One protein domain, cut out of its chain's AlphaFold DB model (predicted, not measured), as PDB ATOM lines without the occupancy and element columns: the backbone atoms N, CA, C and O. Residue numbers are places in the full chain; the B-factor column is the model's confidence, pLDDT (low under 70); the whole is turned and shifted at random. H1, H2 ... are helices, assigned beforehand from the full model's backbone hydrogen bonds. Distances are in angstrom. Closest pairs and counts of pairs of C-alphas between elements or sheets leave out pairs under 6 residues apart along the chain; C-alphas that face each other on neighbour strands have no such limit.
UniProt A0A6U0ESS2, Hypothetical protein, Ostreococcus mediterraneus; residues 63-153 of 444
ATOM      1  N   ASP A  63     -24.240 -59.090  33.656       71.25
ATOM      2  CA  ASP A  63     -24.203 -60.554  33.608       71.25
ATOM      3  C   ASP A  63     -25.284 -61.139  32.692       71.25
ATOM      4  O   ASP A  63     -24.995 -62.023  31.888       71.25
ATOM      5  N   THR A  64     -26.520 -60.641  32.768       73.44
ATOM      6  CA  THR A  64     -27.610 -61.104  31.898       73.44
ATOM      7  C   THR A  64     -27.419 -60.635  30.469       73.44
ATOM      8  O   THR A  64     -27.623 -61.431  29.554       73.44
ATOM      9  N   CYS A  65     -26.958 -59.398  30.258       74.38
ATOM     10  CA  CYS A  65     -26.577 -58.928  28.928       74.38
ATOM     11  C   CYS A  65     -25.530 -59.841  28.283       74.38
ATOM     12  O   CYS A  65     -25.680 -60.185  27.115       74.38
ATOM     13  N   ALA A  66     -24.541 -60.329  29.039       71.81
ATOM     14  CA  ALA A  66     -23.485 -61.183  28.491       71.81
ATOM     15  C   ALA A  66     -24.005 -62.495  27.866       71.81
ATOM     16  O   ALA A  66     -23.324 -63.080  27.028       71.81
ATOM     17  N   VAL A  67     -25.193 -62.971  28.261       74.00
ATOM     18  CA  VAL A  67     -25.702 -64.303  27.875       74.00
ATOM     19  C   VAL A  67     -27.133 -64.320  27.330       74.00
ATOM     20  O   VAL A  67     -27.573 -65.364  26.854       74.00
ATOM     21  N   SER A  68     -27.867 -63.200  27.365       82.31
ATOM     22  CA  SER A  68     -29.248 -63.091  26.869       82.31
ATOM     23  C   SER A  68     -29.397 -61.951  25.869       82.31
ATOM     24  O   SER A  68     -29.164 -60.777  26.170       82.31
ATOM     25  N   ARG A  69     -29.868 -62.310  24.674       85.25
ATOM     26  CA  ARG A  69     -30.232 -61.360  23.625       85.25
ATOM     27  C   ARG A  69     -31.392 -60.462  24.045       85.25
ATOM     28  O   ARG A  69     -31.363 -59.274  23.744       85.25
ATOM     29  N   GLU A  70     -32.386 -60.999  24.747       86.88
ATOM     30  CA  GLU A  70     -33.535 -60.238  25.249       86.88
ATOM     31  C   GLU A  70     -33.098 -59.166  26.246       86.88
ATOM     32  O   GLU A  70     -33.545 -58.023  26.153       86.88
ATOM     33  N   ALA A  71     -32.182 -59.512  27.160       84.62
ATOM     34  CA  ALA A  71     -31.610 -58.555  28.100       84.62
ATOM     35  C   ALA A  71     -30.866 -57.435  27.358       84.62
ATOM     36  O   ALA A  71     -31.150 -56.259  27.593       84.62
ATOM     37  N   ARG A  72     -29.987 -57.777  26.401       87.31
ATOM     38  CA  ARG A  72     -29.304 -56.774  25.560       87.31
ATOM     39  C   ARG A  72     -30.299 -55.892  24.810       87.31
ATOM     40  O   ARG A  72     -30.155 -54.677  24.830       87.31
ATOM     41  N   ALA A  73     -31.332 -56.477  24.204       89.00
ATOM     42  CA  ALA A  73     -32.345 -55.739  23.457       89.00
ATOM     43  C   ALA A  73     -33.101 -54.729  24.334       89.00
ATOM     44  O   ALA A  73     -33.318 -53.598  23.901       89.00
ATOM     45  N   ALA A  74     -33.451 -55.092  25.572       88.38
ATOM     46  CA  ALA A  74     -34.091 -54.170  26.509       88.38
ATOM     47  C   ALA A  74     -33.198 -52.955  26.825       88.38
ATOM     48  O   ALA A  74     -33.665 -51.815  26.799       88.38
ATOM     49  N   TRP A  75     -31.900 -53.183  27.050       87.94
ATOM     50  CA  TRP A  75     -30.935 -52.101  27.266       87.94
ATOM     51  C   TRP A  75     -30.687 -51.265  26.011       87.94
ATOM     52  O   TRP A  75     -30.612 -50.044  26.109       87.94
ATOM     53  N   VAL A  76     -30.621 -51.880  24.828       90.94
ATOM     54  CA  VAL A  76     -30.494 -51.162  23.550       90.94
ATOM     55  C   VAL A  76     -31.676 -50.223  23.327       90.94
ATOM     56  O   VAL A  76     -31.463 -49.070  22.962       90.94
ATOM     57  N   VAL A  77     -32.909 -50.662  23.607       91.44
ATOM     58  CA  VAL A  77     -34.097 -49.794  23.532       91.44
ATOM     59  C   VAL A  77     -33.953 -48.586  24.460       91.44
ATOM     60  O   VAL A  77     -34.198 -47.458  24.033       91.44
ATOM     61  N   LEU A  78     -33.508 -48.801  25.702       87.56
ATOM     62  CA  LEU A  78     -33.283 -47.721  26.664       87.56
ATOM     63  C   LEU A  78     -32.208 -46.740  26.168       87.56
ATOM     64  O   LEU A  78     -32.435 -45.533  26.177       87.56
ATOM     65  N   LEU A  79     -31.065 -47.245  25.697       90.69
ATOM     66  CA  LEU A  79     -29.944 -46.432  25.214       90.69
ATOM     67  C   LEU A  79     -30.300 -45.631  23.953       90.69
ATOM     68  O   LEU A  79     -29.945 -44.456  23.861       90.69
ATOM     69  N   LEU A  80     -31.038 -46.220  23.008       91.88
ATOM     70  CA  LEU A  80     -31.558 -45.507  21.835       91.88
ATOM     71  C   LEU A  80     -32.559 -44.415  22.238       91.88
ATOM     72  O   LEU A  80     -32.556 -43.326  21.667       91.88
ATOM     73  N   GLY A  81     -33.365 -44.666  23.274       87.75
ATOM     74  CA  GLY A  81     -34.283 -43.682  23.849       87.75
ATOM     75  C   GLY A  81     -33.600 -42.430  24.416       87.75
ATOM     76  O   GLY A  81     -34.260 -41.407  24.579       87.75
ATOM     77  N   GLN A  82     -32.287 -42.467  24.672       89.81
ATOM     78  CA  GLN A  82     -31.515 -41.318  25.166       89.81
ATOM     79  C   GLN A  82     -31.066 -40.359  24.049       89.81
ATOM     80  O   GLN A  82     -30.769 -39.196  24.331       89.81
ATOM     81  N   LEU A  83     -31.042 -40.797  22.781       90.44
ATOM     82  CA  LEU A  83     -30.535 -39.999  21.654       90.44
ATOM     83  C   LEU A  83     -31.226 -38.632  21.474       90.44
ATOM     84  O   LEU A  83     -30.529 -37.654  21.209       90.44
ATOM     85  N   PRO A  84     -32.553 -38.476  21.675       89.81
ATOM     86  CA  PRO A  84     -33.177 -37.152  21.644       89.81
ATOM     87  C   PRO A  84     -32.586 -36.174  22.673       89.81
ATOM     88  O   PRO A  84     -32.346 -35.012  22.351       89.81
ATOM     89  N   SER A  85     -32.296 -36.648  23.891       87.88
ATOM     90  CA  SER A  85     -31.629 -35.844  24.924       87.88
ATOM     91  C   SER A  85     -30.182 -35.529  24.539       87.88
ATOM     92  O   SER A  85     -29.712 -34.408  24.735       87.88
ATOM     93  N   HIS A  86     -29.478 -36.487  23.932       91.69
ATOM     94  CA  HIS A  86     -28.120 -36.270  23.438       91.69
ATOM     95  C   HIS A  86     -28.068 -35.182  22.357       91.69
ATOM     96  O   HIS A  86     -27.241 -34.282  22.462       91.69
ATOM     97  N   ARG A  87     -28.994 -35.190  21.384       93.12
ATOM     98  CA  ARG A  87     -29.123 -34.127  20.367       93.12
ATOM     99  C   ARG A  87     -29.298 -32.749  21.004       93.12
ATOM    100  O   ARG A  87     -28.601 -31.806  20.639       93.12
ATOM    101  N   ALA A  88     -30.192 -32.642  21.990       89.69
ATOM    102  CA  ALA A  88     -30.422 -31.388  22.704       89.69
ATOM    103  C   ALA A  88     -29.162 -30.904  23.448       89.69
ATOM    104  O   ALA A  88     -28.853 -29.713  23.445       89.69
ATOM    105  N   ASN A  89     -28.409 -31.823  24.058       92.31
ATOM    106  CA  ASN A  89     -27.156 -31.496  24.737       92.31
ATOM    107  C   ASN A  89     -26.022 -31.149  23.766       92.31
ATOM    108  O   ASN A  89     -25.256 -30.234  24.052       92.31
ATOM    109  N   ALA A  90     -25.956 -31.788  22.598       94.50
ATOM    110  CA  ALA A  90     -25.004 -31.429  21.554       94.50
ATOM    111  C   ALA A  90     -25.211 -29.981  21.080       94.50
ATOM    112  O   ALA A  90     -24.245 -29.224  20.991       94.50
ATOM    113  N   GLU A  91     -26.461 -29.558  20.860       94.06
ATOM    114  CA  GLU A  91     -26.777 -28.161  20.532       94.06
ATOM    115  C   GLU A  91     -26.441 -27.202  21.677       94.06
ATOM    116  O   GLU A  91     -25.796 -26.173  21.459       94.06
ATOM    117  N   ARG A  92     -26.812 -27.555  22.916       93.38
ATOM    118  CA  ARG A  92     -26.496 -26.752  24.108       93.38
ATOM    119  C   ARG A  92     -24.993 -26.547  24.268       93.38
ATOM    120  O   ARG A  92     -24.543 -25.431  24.512       93.38
ATOM    121  N   THR A  93     -24.213 -27.610  24.127       95.19
ATOM    122  CA  THR A  93     -22.758 -27.553  24.267       95.19
ATOM    123  C   THR A  93     -22.110 -26.829  23.095       95.19
ATOM    124  O   THR A  93     -21.190 -26.041  23.312       95.19
ATOM    125  N   ARG A  94     -22.620 -26.992  21.868       96.62
ATOM    126  CA  ARG A  94     -22.178 -26.186  20.725       96.62
ATOM    127  C   ARG A  94     -22.350 -24.694  21.002       96.62
ATOM    128  O   ARG A  94     -21.407 -23.938  20.773       96.62
ATOM    129  N   ALA A  95     -23.526 -24.285  21.481       94.88
ATOM    130  CA  ALA A  95     -23.804 -22.896  21.842       94.88
ATOM    131  C   ALA A  95     -22.868 -22.423  22.965       94.88
ATOM    132  O   ALA A  95     -22.185 -21.416  22.809       94.88
ATOM    133  N   HIS A  96     -22.736 -23.211  24.037       94.56
ATOM    134  CA  HIS A  96     -21.850 -22.914  25.165       94.56
ATOM    135  C   HIS A  96     -20.385 -22.695  24.746       94.56
ATOM    136  O   HIS A  96     -19.718 -21.788  25.241       94.56
ATOM    137  N   LEU A  97     -19.884 -23.502  23.810       95.31
ATOM    138  CA  LEU A  97     -18.516 -23.413  23.295       95.31
ATOM    139  C   LEU A  97     -18.337 -22.369  22.182       95.31
ATOM    140  O   LEU A  97     -17.214 -22.181  21.715       95.31
ATOM    141  N   ASN A  98     -19.410 -21.717  21.720       95.81
ATOM    142  CA  ASN A  98     -19.423 -20.931  20.481       95.81
ATOM    143  C   ASN A  98     -18.848 -21.711  19.280       95.81
ATOM    144  O   ASN A  98     -18.149 -21.159  18.425       95.81
ATOM    145  N   ALA A  99     -19.111 -23.019  19.225       95.25
ATOM    146  CA  ALA A  99     -18.612 -23.892  18.173       95.25
ATOM    147  C   ALA A  99     -19.421 -23.733  16.874       95.25
ATOM    148  O   ALA A  99     -20.599 -23.358  16.867       95.25
ATOM    149  N   THR A 100     -18.782 -24.040  15.745       96.00
ATOM    150  CA  THR A 100     -19.423 -23.976  14.424       96.00
ATOM    151  C   THR A 100     -20.442 -25.106  14.243       96.00
ATOM    152  O   THR A 100     -20.494 -26.059  15.023       96.00
ATOM    153  N   SER A 101     -21.231 -25.049  13.166       93.19
ATOM    154  CA  SER A 101     -22.163 -26.127  12.796       93.19
ATOM    155  C   SER A 101     -21.481 -27.482  12.556       93.19
ATOM    156  O   SER A 101     -22.151 -28.510  12.616       93.19
ATOM    157  N   ALA A 102     -20.154 -27.508  12.364       95.62
ATOM    158  CA  ALA A 102     -19.383 -28.745  12.265       95.62
ATOM    159  C   ALA A 102     -19.536 -29.637  13.510       95.62
ATOM    160  O   ALA A 102     -19.497 -30.856  13.375       95.62
ATOM    161  N   TYR A 103     -19.775 -29.048  14.690       96.81
ATOM    162  CA  TYR A 103     -20.018 -29.793  15.930       96.81
ATOM    163  C   TYR A 103     -21.257 -30.698  15.830       96.81
ATOM    164  O   TYR A 103     -21.236 -31.846  16.268       96.81
ATOM    165  N   ILE A 104     -22.325 -30.223  15.179       97.69
ATOM    166  CA  ILE A 104     -23.541 -31.026  14.964       97.69
ATOM    167  C   ILE A 104     -23.292 -32.113  13.925       97.69
ATOM    168  O   ILE A 104     -23.701 -33.250  14.119       97.69
ATOM    169  N   THR A 105     -22.541 -31.818  12.863       97.56
ATOM    170  CA  THR A 105     -22.153 -32.846  11.886       97.56
ATOM    171  C   THR A 105     -21.313 -33.962  12.525       97.56
ATOM    172  O   THR A 105     -21.488 -35.134  12.188       97.56
ATOM    173  N   GLN A 106     -20.421 -33.625  13.466       98.19
ATOM    174  CA  GLN A 106     -19.677 -34.603  14.269       98.19
ATOM    175  C   GLN A 106     -20.615 -35.444  15.144       98.19
ATOM    176  O   GLN A 106     -20.470 -36.665  15.198       98.19
ATOM    177  N   TYR A 107     -21.607 -34.809  15.775       98.00
ATOM    178  CA  TYR A 107     -22.641 -35.503  16.542       98.00
ATOM    179  C   TYR A 107     -23.449 -36.484  15.683       98.00
ATOM    180  O   TYR A 107     -23.598 -37.644  16.054       98.00
ATOM    181  N   GLU A 108     -23.917 -36.072  14.507       98.12
ATOM    182  CA  GLU A 108     -24.666 -36.946  13.596       98.12
ATOM    183  C   GLU A 108     -23.832 -38.149  13.126       98.12
ATOM    184  O   GLU A 108     -24.360 -39.241  12.918       98.12
ATOM    185  N   ALA A 109     -22.520 -37.963  12.940       98.12
ATOM    186  CA  ALA A 109     -21.604 -39.054  12.617       98.12
ATOM    187  C   ALA A 109     -21.436 -40.033  13.789       98.12
ATOM    188  O   ALA A 109     -21.476 -41.247  13.571       98.12
ATOM    189  N   PHE A 110     -21.306 -39.516  15.014       97.94
ATOM    190  CA  PHE A 110     -21.330 -40.319  16.235       97.94
ATOM    191  C   PHE A 110     -22.631 -41.120  16.357       97.94
ATOM    192  O   PHE A 110     -22.576 -42.332  16.561       97.94
ATOM    193  N   GLU A 111     -23.779 -40.460  16.209       98.12
ATOM    194  CA  GLU A 111     -25.096 -41.060  16.415       98.12
ATOM    195  C   GLU A 111     -25.299 -42.259  15.487       98.12
ATOM    196  O   GLU A 111     -25.561 -43.358  15.972       98.12
ATOM    197  N   ARG A 112     -25.031 -42.095  14.181       98.12
ATOM    198  CA  ARG A 112     -25.090 -43.204  13.212       98.12
ATOM    199  C   ARG A 112     -24.172 -44.363  13.600       98.12
ATOM    200  O   ARG A 112     -24.586 -45.519  13.579       98.12
ATOM    201  N   ALA A 113     -22.925 -44.070  13.974       96.06
ATOM    202  CA  ALA A 113     -21.961 -45.104  14.353       96.06
ATOM    203  C   ALA A 113     -22.375 -45.853  15.632       96.06
ATOM    204  O   ALA A 113     -22.099 -47.049  15.769       96.06
ATOM    205  N   TYR A 114     -23.026 -45.162  16.571       95.69
ATOM    206  CA  TYR A 114     -23.505 -45.755  17.810       95.69
ATOM    207  C   TYR A 114     -24.768 -46.591  17.597       95.69
ATOM    208  O   TYR A 114     -24.831 -47.712  18.096       95.69
ATOM    209  N   GLU A 115     -25.722 -46.118  16.791       95.62
ATOM    210  CA  GLU A 115     -26.898 -46.893  16.376       95.62
ATOM    211  C   GLU A 115     -26.489 -48.202  15.687       95.62
ATOM    212  O   GLU A 115     -26.962 -49.277  16.057       95.62
ATOM    213  N   GLU A 116     -25.542 -48.138  14.745       92.94
ATOM    214  CA  GLU A 116     -24.994 -49.326  14.085       92.94
ATOM    215  C   GLU A 116     -24.328 -50.293  15.072       92.94
ATOM    216  O   GLU A 116     -24.403 -51.512  14.907       92.94
ATOM    217  N   TYR A 117     -23.638 -49.771  16.086       91.50
ATOM    218  CA  TYR A 117     -23.026 -50.595  17.119       91.50
ATOM    219  C   TYR A 117     -24.071 -51.278  18.010       91.50
ATOM    220  O   TYR A 117     -23.969 -52.483  18.237       91.50
ATOM    221  N   LEU A 118     -25.087 -50.543  18.468       90.75
ATOM    222  CA  LEU A 118     -26.156 -51.090  19.305       90.75
ATOM    223  C   LEU A 118     -27.011 -52.118  18.556       90.75
ATOM    224  O   LEU A 118     -27.408 -53.119  19.148       90.75
ATOM    225  N   ALA A 119     -27.244 -51.925  17.255       88.69
ATOM    226  CA  ALA A 119     -27.913 -52.925  16.425       88.69
ATOM    227  C   ALA A 119     -27.164 -54.270  16.481       88.69
ATOM    228  O   ALA A 119     -27.764 -55.299  16.806       88.69
ATOM    229  N   ARG A 120     -25.834 -54.234  16.305       85.69
ATOM    230  CA  ARG A 120     -24.974 -55.429  16.343       85.69
ATOM    231  C   ARG A 120     -24.964 -56.146  17.691       85.69
ATOM    232  O   ARG A 120     -24.870 -57.372  17.712       85.69
ATOM    233  N   ALA A 121     -25.127 -55.425  18.802       81.44
ATOM    234  CA  ALA A 121     -25.229 -56.030  20.137       81.44
ATOM    235  C   ALA A 121     -26.417 -57.012  20.258       81.44
ATOM    236  O   ALA A 121     -26.440 -57.880  21.130       81.44
ATOM    237  N   THR A 122     -27.403 -56.924  19.359       82.38
ATOM    238  CA  THR A 122     -28.592 -57.795  19.346       82.38
ATOM    239  C   THR A 122     -28.619 -58.809  18.198       82.38
ATOM    240  O   THR A 122     -29.606 -59.538  18.064       82.38
ATOM    241  N   ASP A 123     -27.554 -58.907  17.394       78.38
ATOM    242  CA  ASP A 123     -27.524 -59.766  16.197       78.38
ATOM    243  C   ASP A 123     -27.371 -61.260  16.517       78.38
ATOM    244  O   ASP A 123     -27.815 -62.113  15.747       78.38
ATOM    245  N   SER A 124     -26.746 -61.604  17.647       71.38
ATOM    246  CA  SER A 124     -26.523 -62.996  18.046       71.38
ATOM    247  C   SER A 124     -27.342 -63.381  19.278       71.38
ATOM    248  O   SER A 124     -27.545 -62.576  20.185       71.38
ATOM    249  N   GLU A 125     -27.788 -64.639  19.328       66.81
ATOM    250  CA  GLU A 125     -28.498 -65.216  20.482       66.81
ATOM    251  C   GLU A 125     -27.585 -65.326  21.711       66.81
ATOM    252  O   GLU A 125     -27.918 -64.870  22.802       66.81
ATOM    253  N   ARG A 126     -26.375 -65.868  21.530       60.78
ATOM    254  CA  ARG A 126     -25.442 -66.145  22.636       60.78
ATOM    255  C   ARG A 126     -24.680 -64.919  23.146       60.78
ATOM    256  O   ARG A 126     -24.008 -65.040  24.163       60.78
ATOM    257  N   GLY A 127     -24.773 -63.778  22.460       57.12
ATOM    258  CA  GLY A 127     -23.750 -62.734  22.566       57.12
ATOM    259  C   GLY A 127     -22.450 -63.216  21.914       57.12
ATOM    260  O   GLY A 127     -22.250 -64.417  21.712       57.12
ATOM    261  N   ALA A 128     -21.546 -62.311  21.573       51.81
ATOM    262  CA  ALA A 128     -20.192 -62.646  21.136       51.81
ATOM    263  C   ALA A 128     -19.281 -63.105  22.300       51.81
ATOM    264  O   ALA A 128     -18.064 -62.994  22.205       51.81
ATOM    265  N   ALA A 129     -19.833 -63.662  23.385       48.44
ATOM    266  CA  ALA A 129     -19.116 -63.917  24.630       48.44
ATOM    267  C   ALA A 129     -17.795 -64.695  24.436       48.44
ATOM    268  O   ALA A 129     -17.797 -65.927  24.371       48.44
ATOM    269  N   SER A 130     -16.662 -63.976  24.408       46.34
ATOM    270  CA  SER A 130     -15.377 -64.433  24.974       46.34
ATOM    271  C   SER A 130     -14.272 -63.369  25.116       46.34
ATOM    272  O   SER A 130     -13.223 -63.702  25.671       46.34
ATOM    273  N   THR A 131     -14.471 -62.102  24.731       47.50
ATOM    274  CA  THR A 131     -13.437 -61.066  24.921       47.50
ATOM    275  C   THR A 131     -14.025 -59.699  25.288       47.50
ATOM    276  O   THR A 131     -14.955 -59.223  24.649       47.50
ATOM    277  N   SER A 132     -13.482 -59.050  26.327       49.47
ATOM    278  CA  SER A 132     -13.844 -57.678  26.731       49.47
ATOM    279  C   SER A 132     -13.822 -56.715  25.535       49.47
ATOM    280  O   SER A 132     -12.821 -56.700  24.811       49.47
ATOM    281  N   GLY A 133     -14.865 -55.895  25.355       51.44
ATOM    282  CA  GLY A 133     -14.969 -54.930  24.251       51.44
ATOM    283  C   GLY A 133     -15.832 -55.366  23.057       51.44
ATOM    284  O   GLY A 133     -15.901 -54.630  22.070       51.44
ATOM    285  N   GLU A 134     -16.512 -56.514  23.129       56.78
ATOM    286  CA  GLU A 134     -17.392 -57.037  22.065       56.78
ATOM    287  C   GLU A 134     -18.890 -56.721  22.272       56.78
ATOM    288  O   GLU A 134     -19.748 -57.424  21.762       56.78
ATOM    289  N   GLY A 135     -19.235 -55.627  22.965       59.69
ATOM    290  CA  GLY A 135     -20.599 -55.058  22.960       59.69
ATOM    291  C   GLY A 135     -21.711 -55.914  23.549       59.69
ATOM    292  O   GLY A 135     -22.885 -55.636  23.314       59.69
ATOM    293  N   ASP A 136     -21.349 -56.919  24.338       73.12
ATOM    294  CA  ASP A 136     -22.303 -57.869  24.894       73.12
ATOM    295  C   ASP A 136     -22.817 -57.470  26.277       73.12
ATOM    296  O   ASP A 136     -23.813 -58.023  26.731       73.12
ATOM    297  N   THR A 137     -22.186 -56.519  26.968       83.31
ATOM    298  CA  THR A 137     -22.637 -56.061  28.290       83.31
ATOM    299  C   THR A 137     -23.090 -54.609  28.271       83.31
ATOM    300  O   THR A 137     -22.723 -53.837  27.383       83.31
ATOM    301  N   LEU A 138     -23.875 -54.201  29.277       86.81
ATOM    302  CA  LEU A 138     -24.217 -52.785  29.447       86.81
ATOM    303  C   LEU A 138     -22.953 -51.922  29.565       86.81
ATOM    304  O   LEU A 138     -22.894 -50.872  28.932       86.81
ATOM    305  N   MET A 139     -21.936 -52.399  30.295       87.88
ATOM    306  CA  MET A 139     -20.632 -51.738  30.412       87.88
ATOM    307  C   MET A 139     -19.983 -51.512  29.044       87.88
ATOM    308  O   MET A 139     -19.618 -50.380  28.742       87.88
ATOM    309  N   ASP A 140     -19.911 -52.538  28.188       86.69
ATOM    310  CA  ASP A 140     -19.347 -52.384  26.840       86.69
ATOM    311  C   ASP A 140     -20.143 -51.352  26.022       86.69
ATOM    312  O   ASP A 140     -19.561 -50.505  25.340       86.69
ATOM    313  N   MET A 141     -21.479 -51.388  26.114       90.00
ATOM    314  CA  MET A 141     -22.354 -50.488  25.361       90.00
ATOM    315  C   MET A 141     -22.221 -49.019  25.772       90.00
ATOM    316  O   MET A 141     -22.302 -48.140  24.906       90.00
ATOM    317  N   VAL A 142     -22.013 -48.731  27.060       92.00
ATOM    318  CA  VAL A 142     -21.788 -47.357  27.532       92.00
ATOM    319  C   VAL A 142     -20.335 -46.912  27.344       92.00
ATOM    320  O   VAL A 142     -20.112 -45.783  26.917       92.00
ATOM    321  N   GLU A 143     -19.341 -47.792  27.517       90.94
ATOM    322  CA  GLU A 143     -17.937 -47.473  27.217       90.94
ATOM    323  C   GLU A 143     -17.754 -47.155  25.726       90.94
ATOM    324  O   GLU A 143     -17.051 -46.207  25.355       90.94
ATOM    325  N   GLN A 144     -18.425 -47.906  24.848       92.25
ATOM    326  CA  GLN A 144     -18.378 -47.662  23.413       92.25
ATOM    327  C   GLN A 144     -19.013 -46.327  23.024       92.25
ATOM    328  O   GLN A 144     -18.493 -45.668  22.120       92.25
ATOM    329  N   LYS A 145     -20.103 -45.922  23.688       94.25
ATOM    330  CA  LYS A 145     -20.726 -44.606  23.488       94.25
ATOM    331  C   LYS A 145     -19.681 -43.506  23.669       94.25
ATOM    332  O   LYS A 145     -19.420 -42.738  22.744       94.25
ATOM    333  N   GLU A 146     -19.004 -43.516  24.814       94.69
ATOM    334  CA  GLU A 146     -17.997 -42.512  25.160       94.69
ATOM    335  C   GLU A 146     -16.744 -42.607  24.278       94.69
ATOM    336  O   GLU A 146     -16.098 -41.601  23.975       94.69
ATOM    337  N   ARG A 147     -16.373 -43.811  23.822       93.50
ATOM    338  CA  ARG A 147     -15.289 -43.978  22.842       93.50
ATOM    339  C   ARG A 147     -15.641 -43.334  21.501       93.50
ATOM    340  O   ARG A 147     -14.788 -42.677  20.905       93.50
ATOM    341  N   LEU A 148     -16.864 -43.535  21.010       95.75
ATOM    342  CA  LEU A 148     -17.310 -42.986  19.729       95.75
ATOM    343  C   LEU A 148     -17.493 -41.468  19.787       95.75
ATOM    344  O   LEU A 148     -17.121 -40.804  18.823       95.75
ATOM    345  N   LEU A 149     -18.008 -40.916  20.891       96.12
ATOM    346  CA  LEU A 149     -18.087 -39.463  21.098       96.12
ATOM    347  C   LEU A 149     -16.702 -38.822  20.926       96.12
ATOM    348  O   LEU A 149     -16.500 -37.991  20.037       96.12
ATOM    349  N   ARG A 150     -15.707 -39.313  21.672       95.06
ATOM    350  CA  ARG A 150     -14.319 -38.828  21.593       95.06
ATOM    351  C   ARG A 150     -13.683 -39.029  20.224       95.06
ATOM    352  O   ARG A 150     -13.034 -38.125  19.710       95.06
ATOM    353  N   ALA A 151     -13.919 -40.173  19.580       95.75
ATOM    354  CA  ALA A 151     -13.424 -40.421  18.224       95.75
ATOM    355  C   ALA A 151     -13.984 -39.431  17.183       95.75
ATOM    356  O   ALA A 151     -13.341 -39.198  16.161       95.75
ATOM    357  N   ASN A 152     -15.151 -38.832  17.446       96.69
ATOM    358  CA  ASN A 152     -15.750 -37.783  16.619       96.69
ATOM    359  C   ASN A 152     -15.380 -36.357  17.080       96.69
ATOM    360  O   ASN A 152     -15.873 -35.389  16.506       96.69
ATOM    361  N   GLY A 153     -14.490 -36.204  18.069       95.38
ATOM    362  CA  GLY A 153     -14.066 -34.904  18.604       95.38
ATOM    363  C   GLY A 153     -15.041 -34.284  19.610       95.38
ATOM    364  O   GLY A 153     -14.944 -33.094  19.899       95.38
TER     365      GLY A 153
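Overview. This is residues 63 to 153 of the 444 residues of the protein "Hypothetical protein" of Ostreococcus mediterraneus (UniProt A0A6U0ESS2). H2 and H3 run along one side of a rod, H4 runs back beside them and H5 folds back on H4. Short H1 and residues 121 to 137 lie at one end. The printed part, 91 residues with named helices H1 to H5, is all helix and spans 45 by 22 by 17 A. It is only just compact, close to loose, with a radius of gyration of the C-alphas of 14.5 A.

Along the chain. H1, residues 63 to 67, begins at C-alpha 63 (-24.203, -60.554, 33.608). H2 is residues 69 to 81, H3 83 to 96, and H4, 27.6 A long, 102 to 120. H5, residues 138 to 151, ends at C-alpha 151 (-13.424, -40.421, 18.224).

Arrangement. H4, the hub, forms hairpins with H3 and H5; its closest C-alphas with H5 are Phe 110 and Leu 149, 5.9 A. H2, H4 and H5 are an up-and-down bundle, each running against the one before. H2 to H5 have every O i to N i+4 pair within hydrogen-bond range; H1 has 0 of 1, but 2 of 2 O i to N i+3.

Size, cuts and confidence. The printed part has no cut. The H4 to H5 link is long; pLDDT is under 70 in residues 125 to 135.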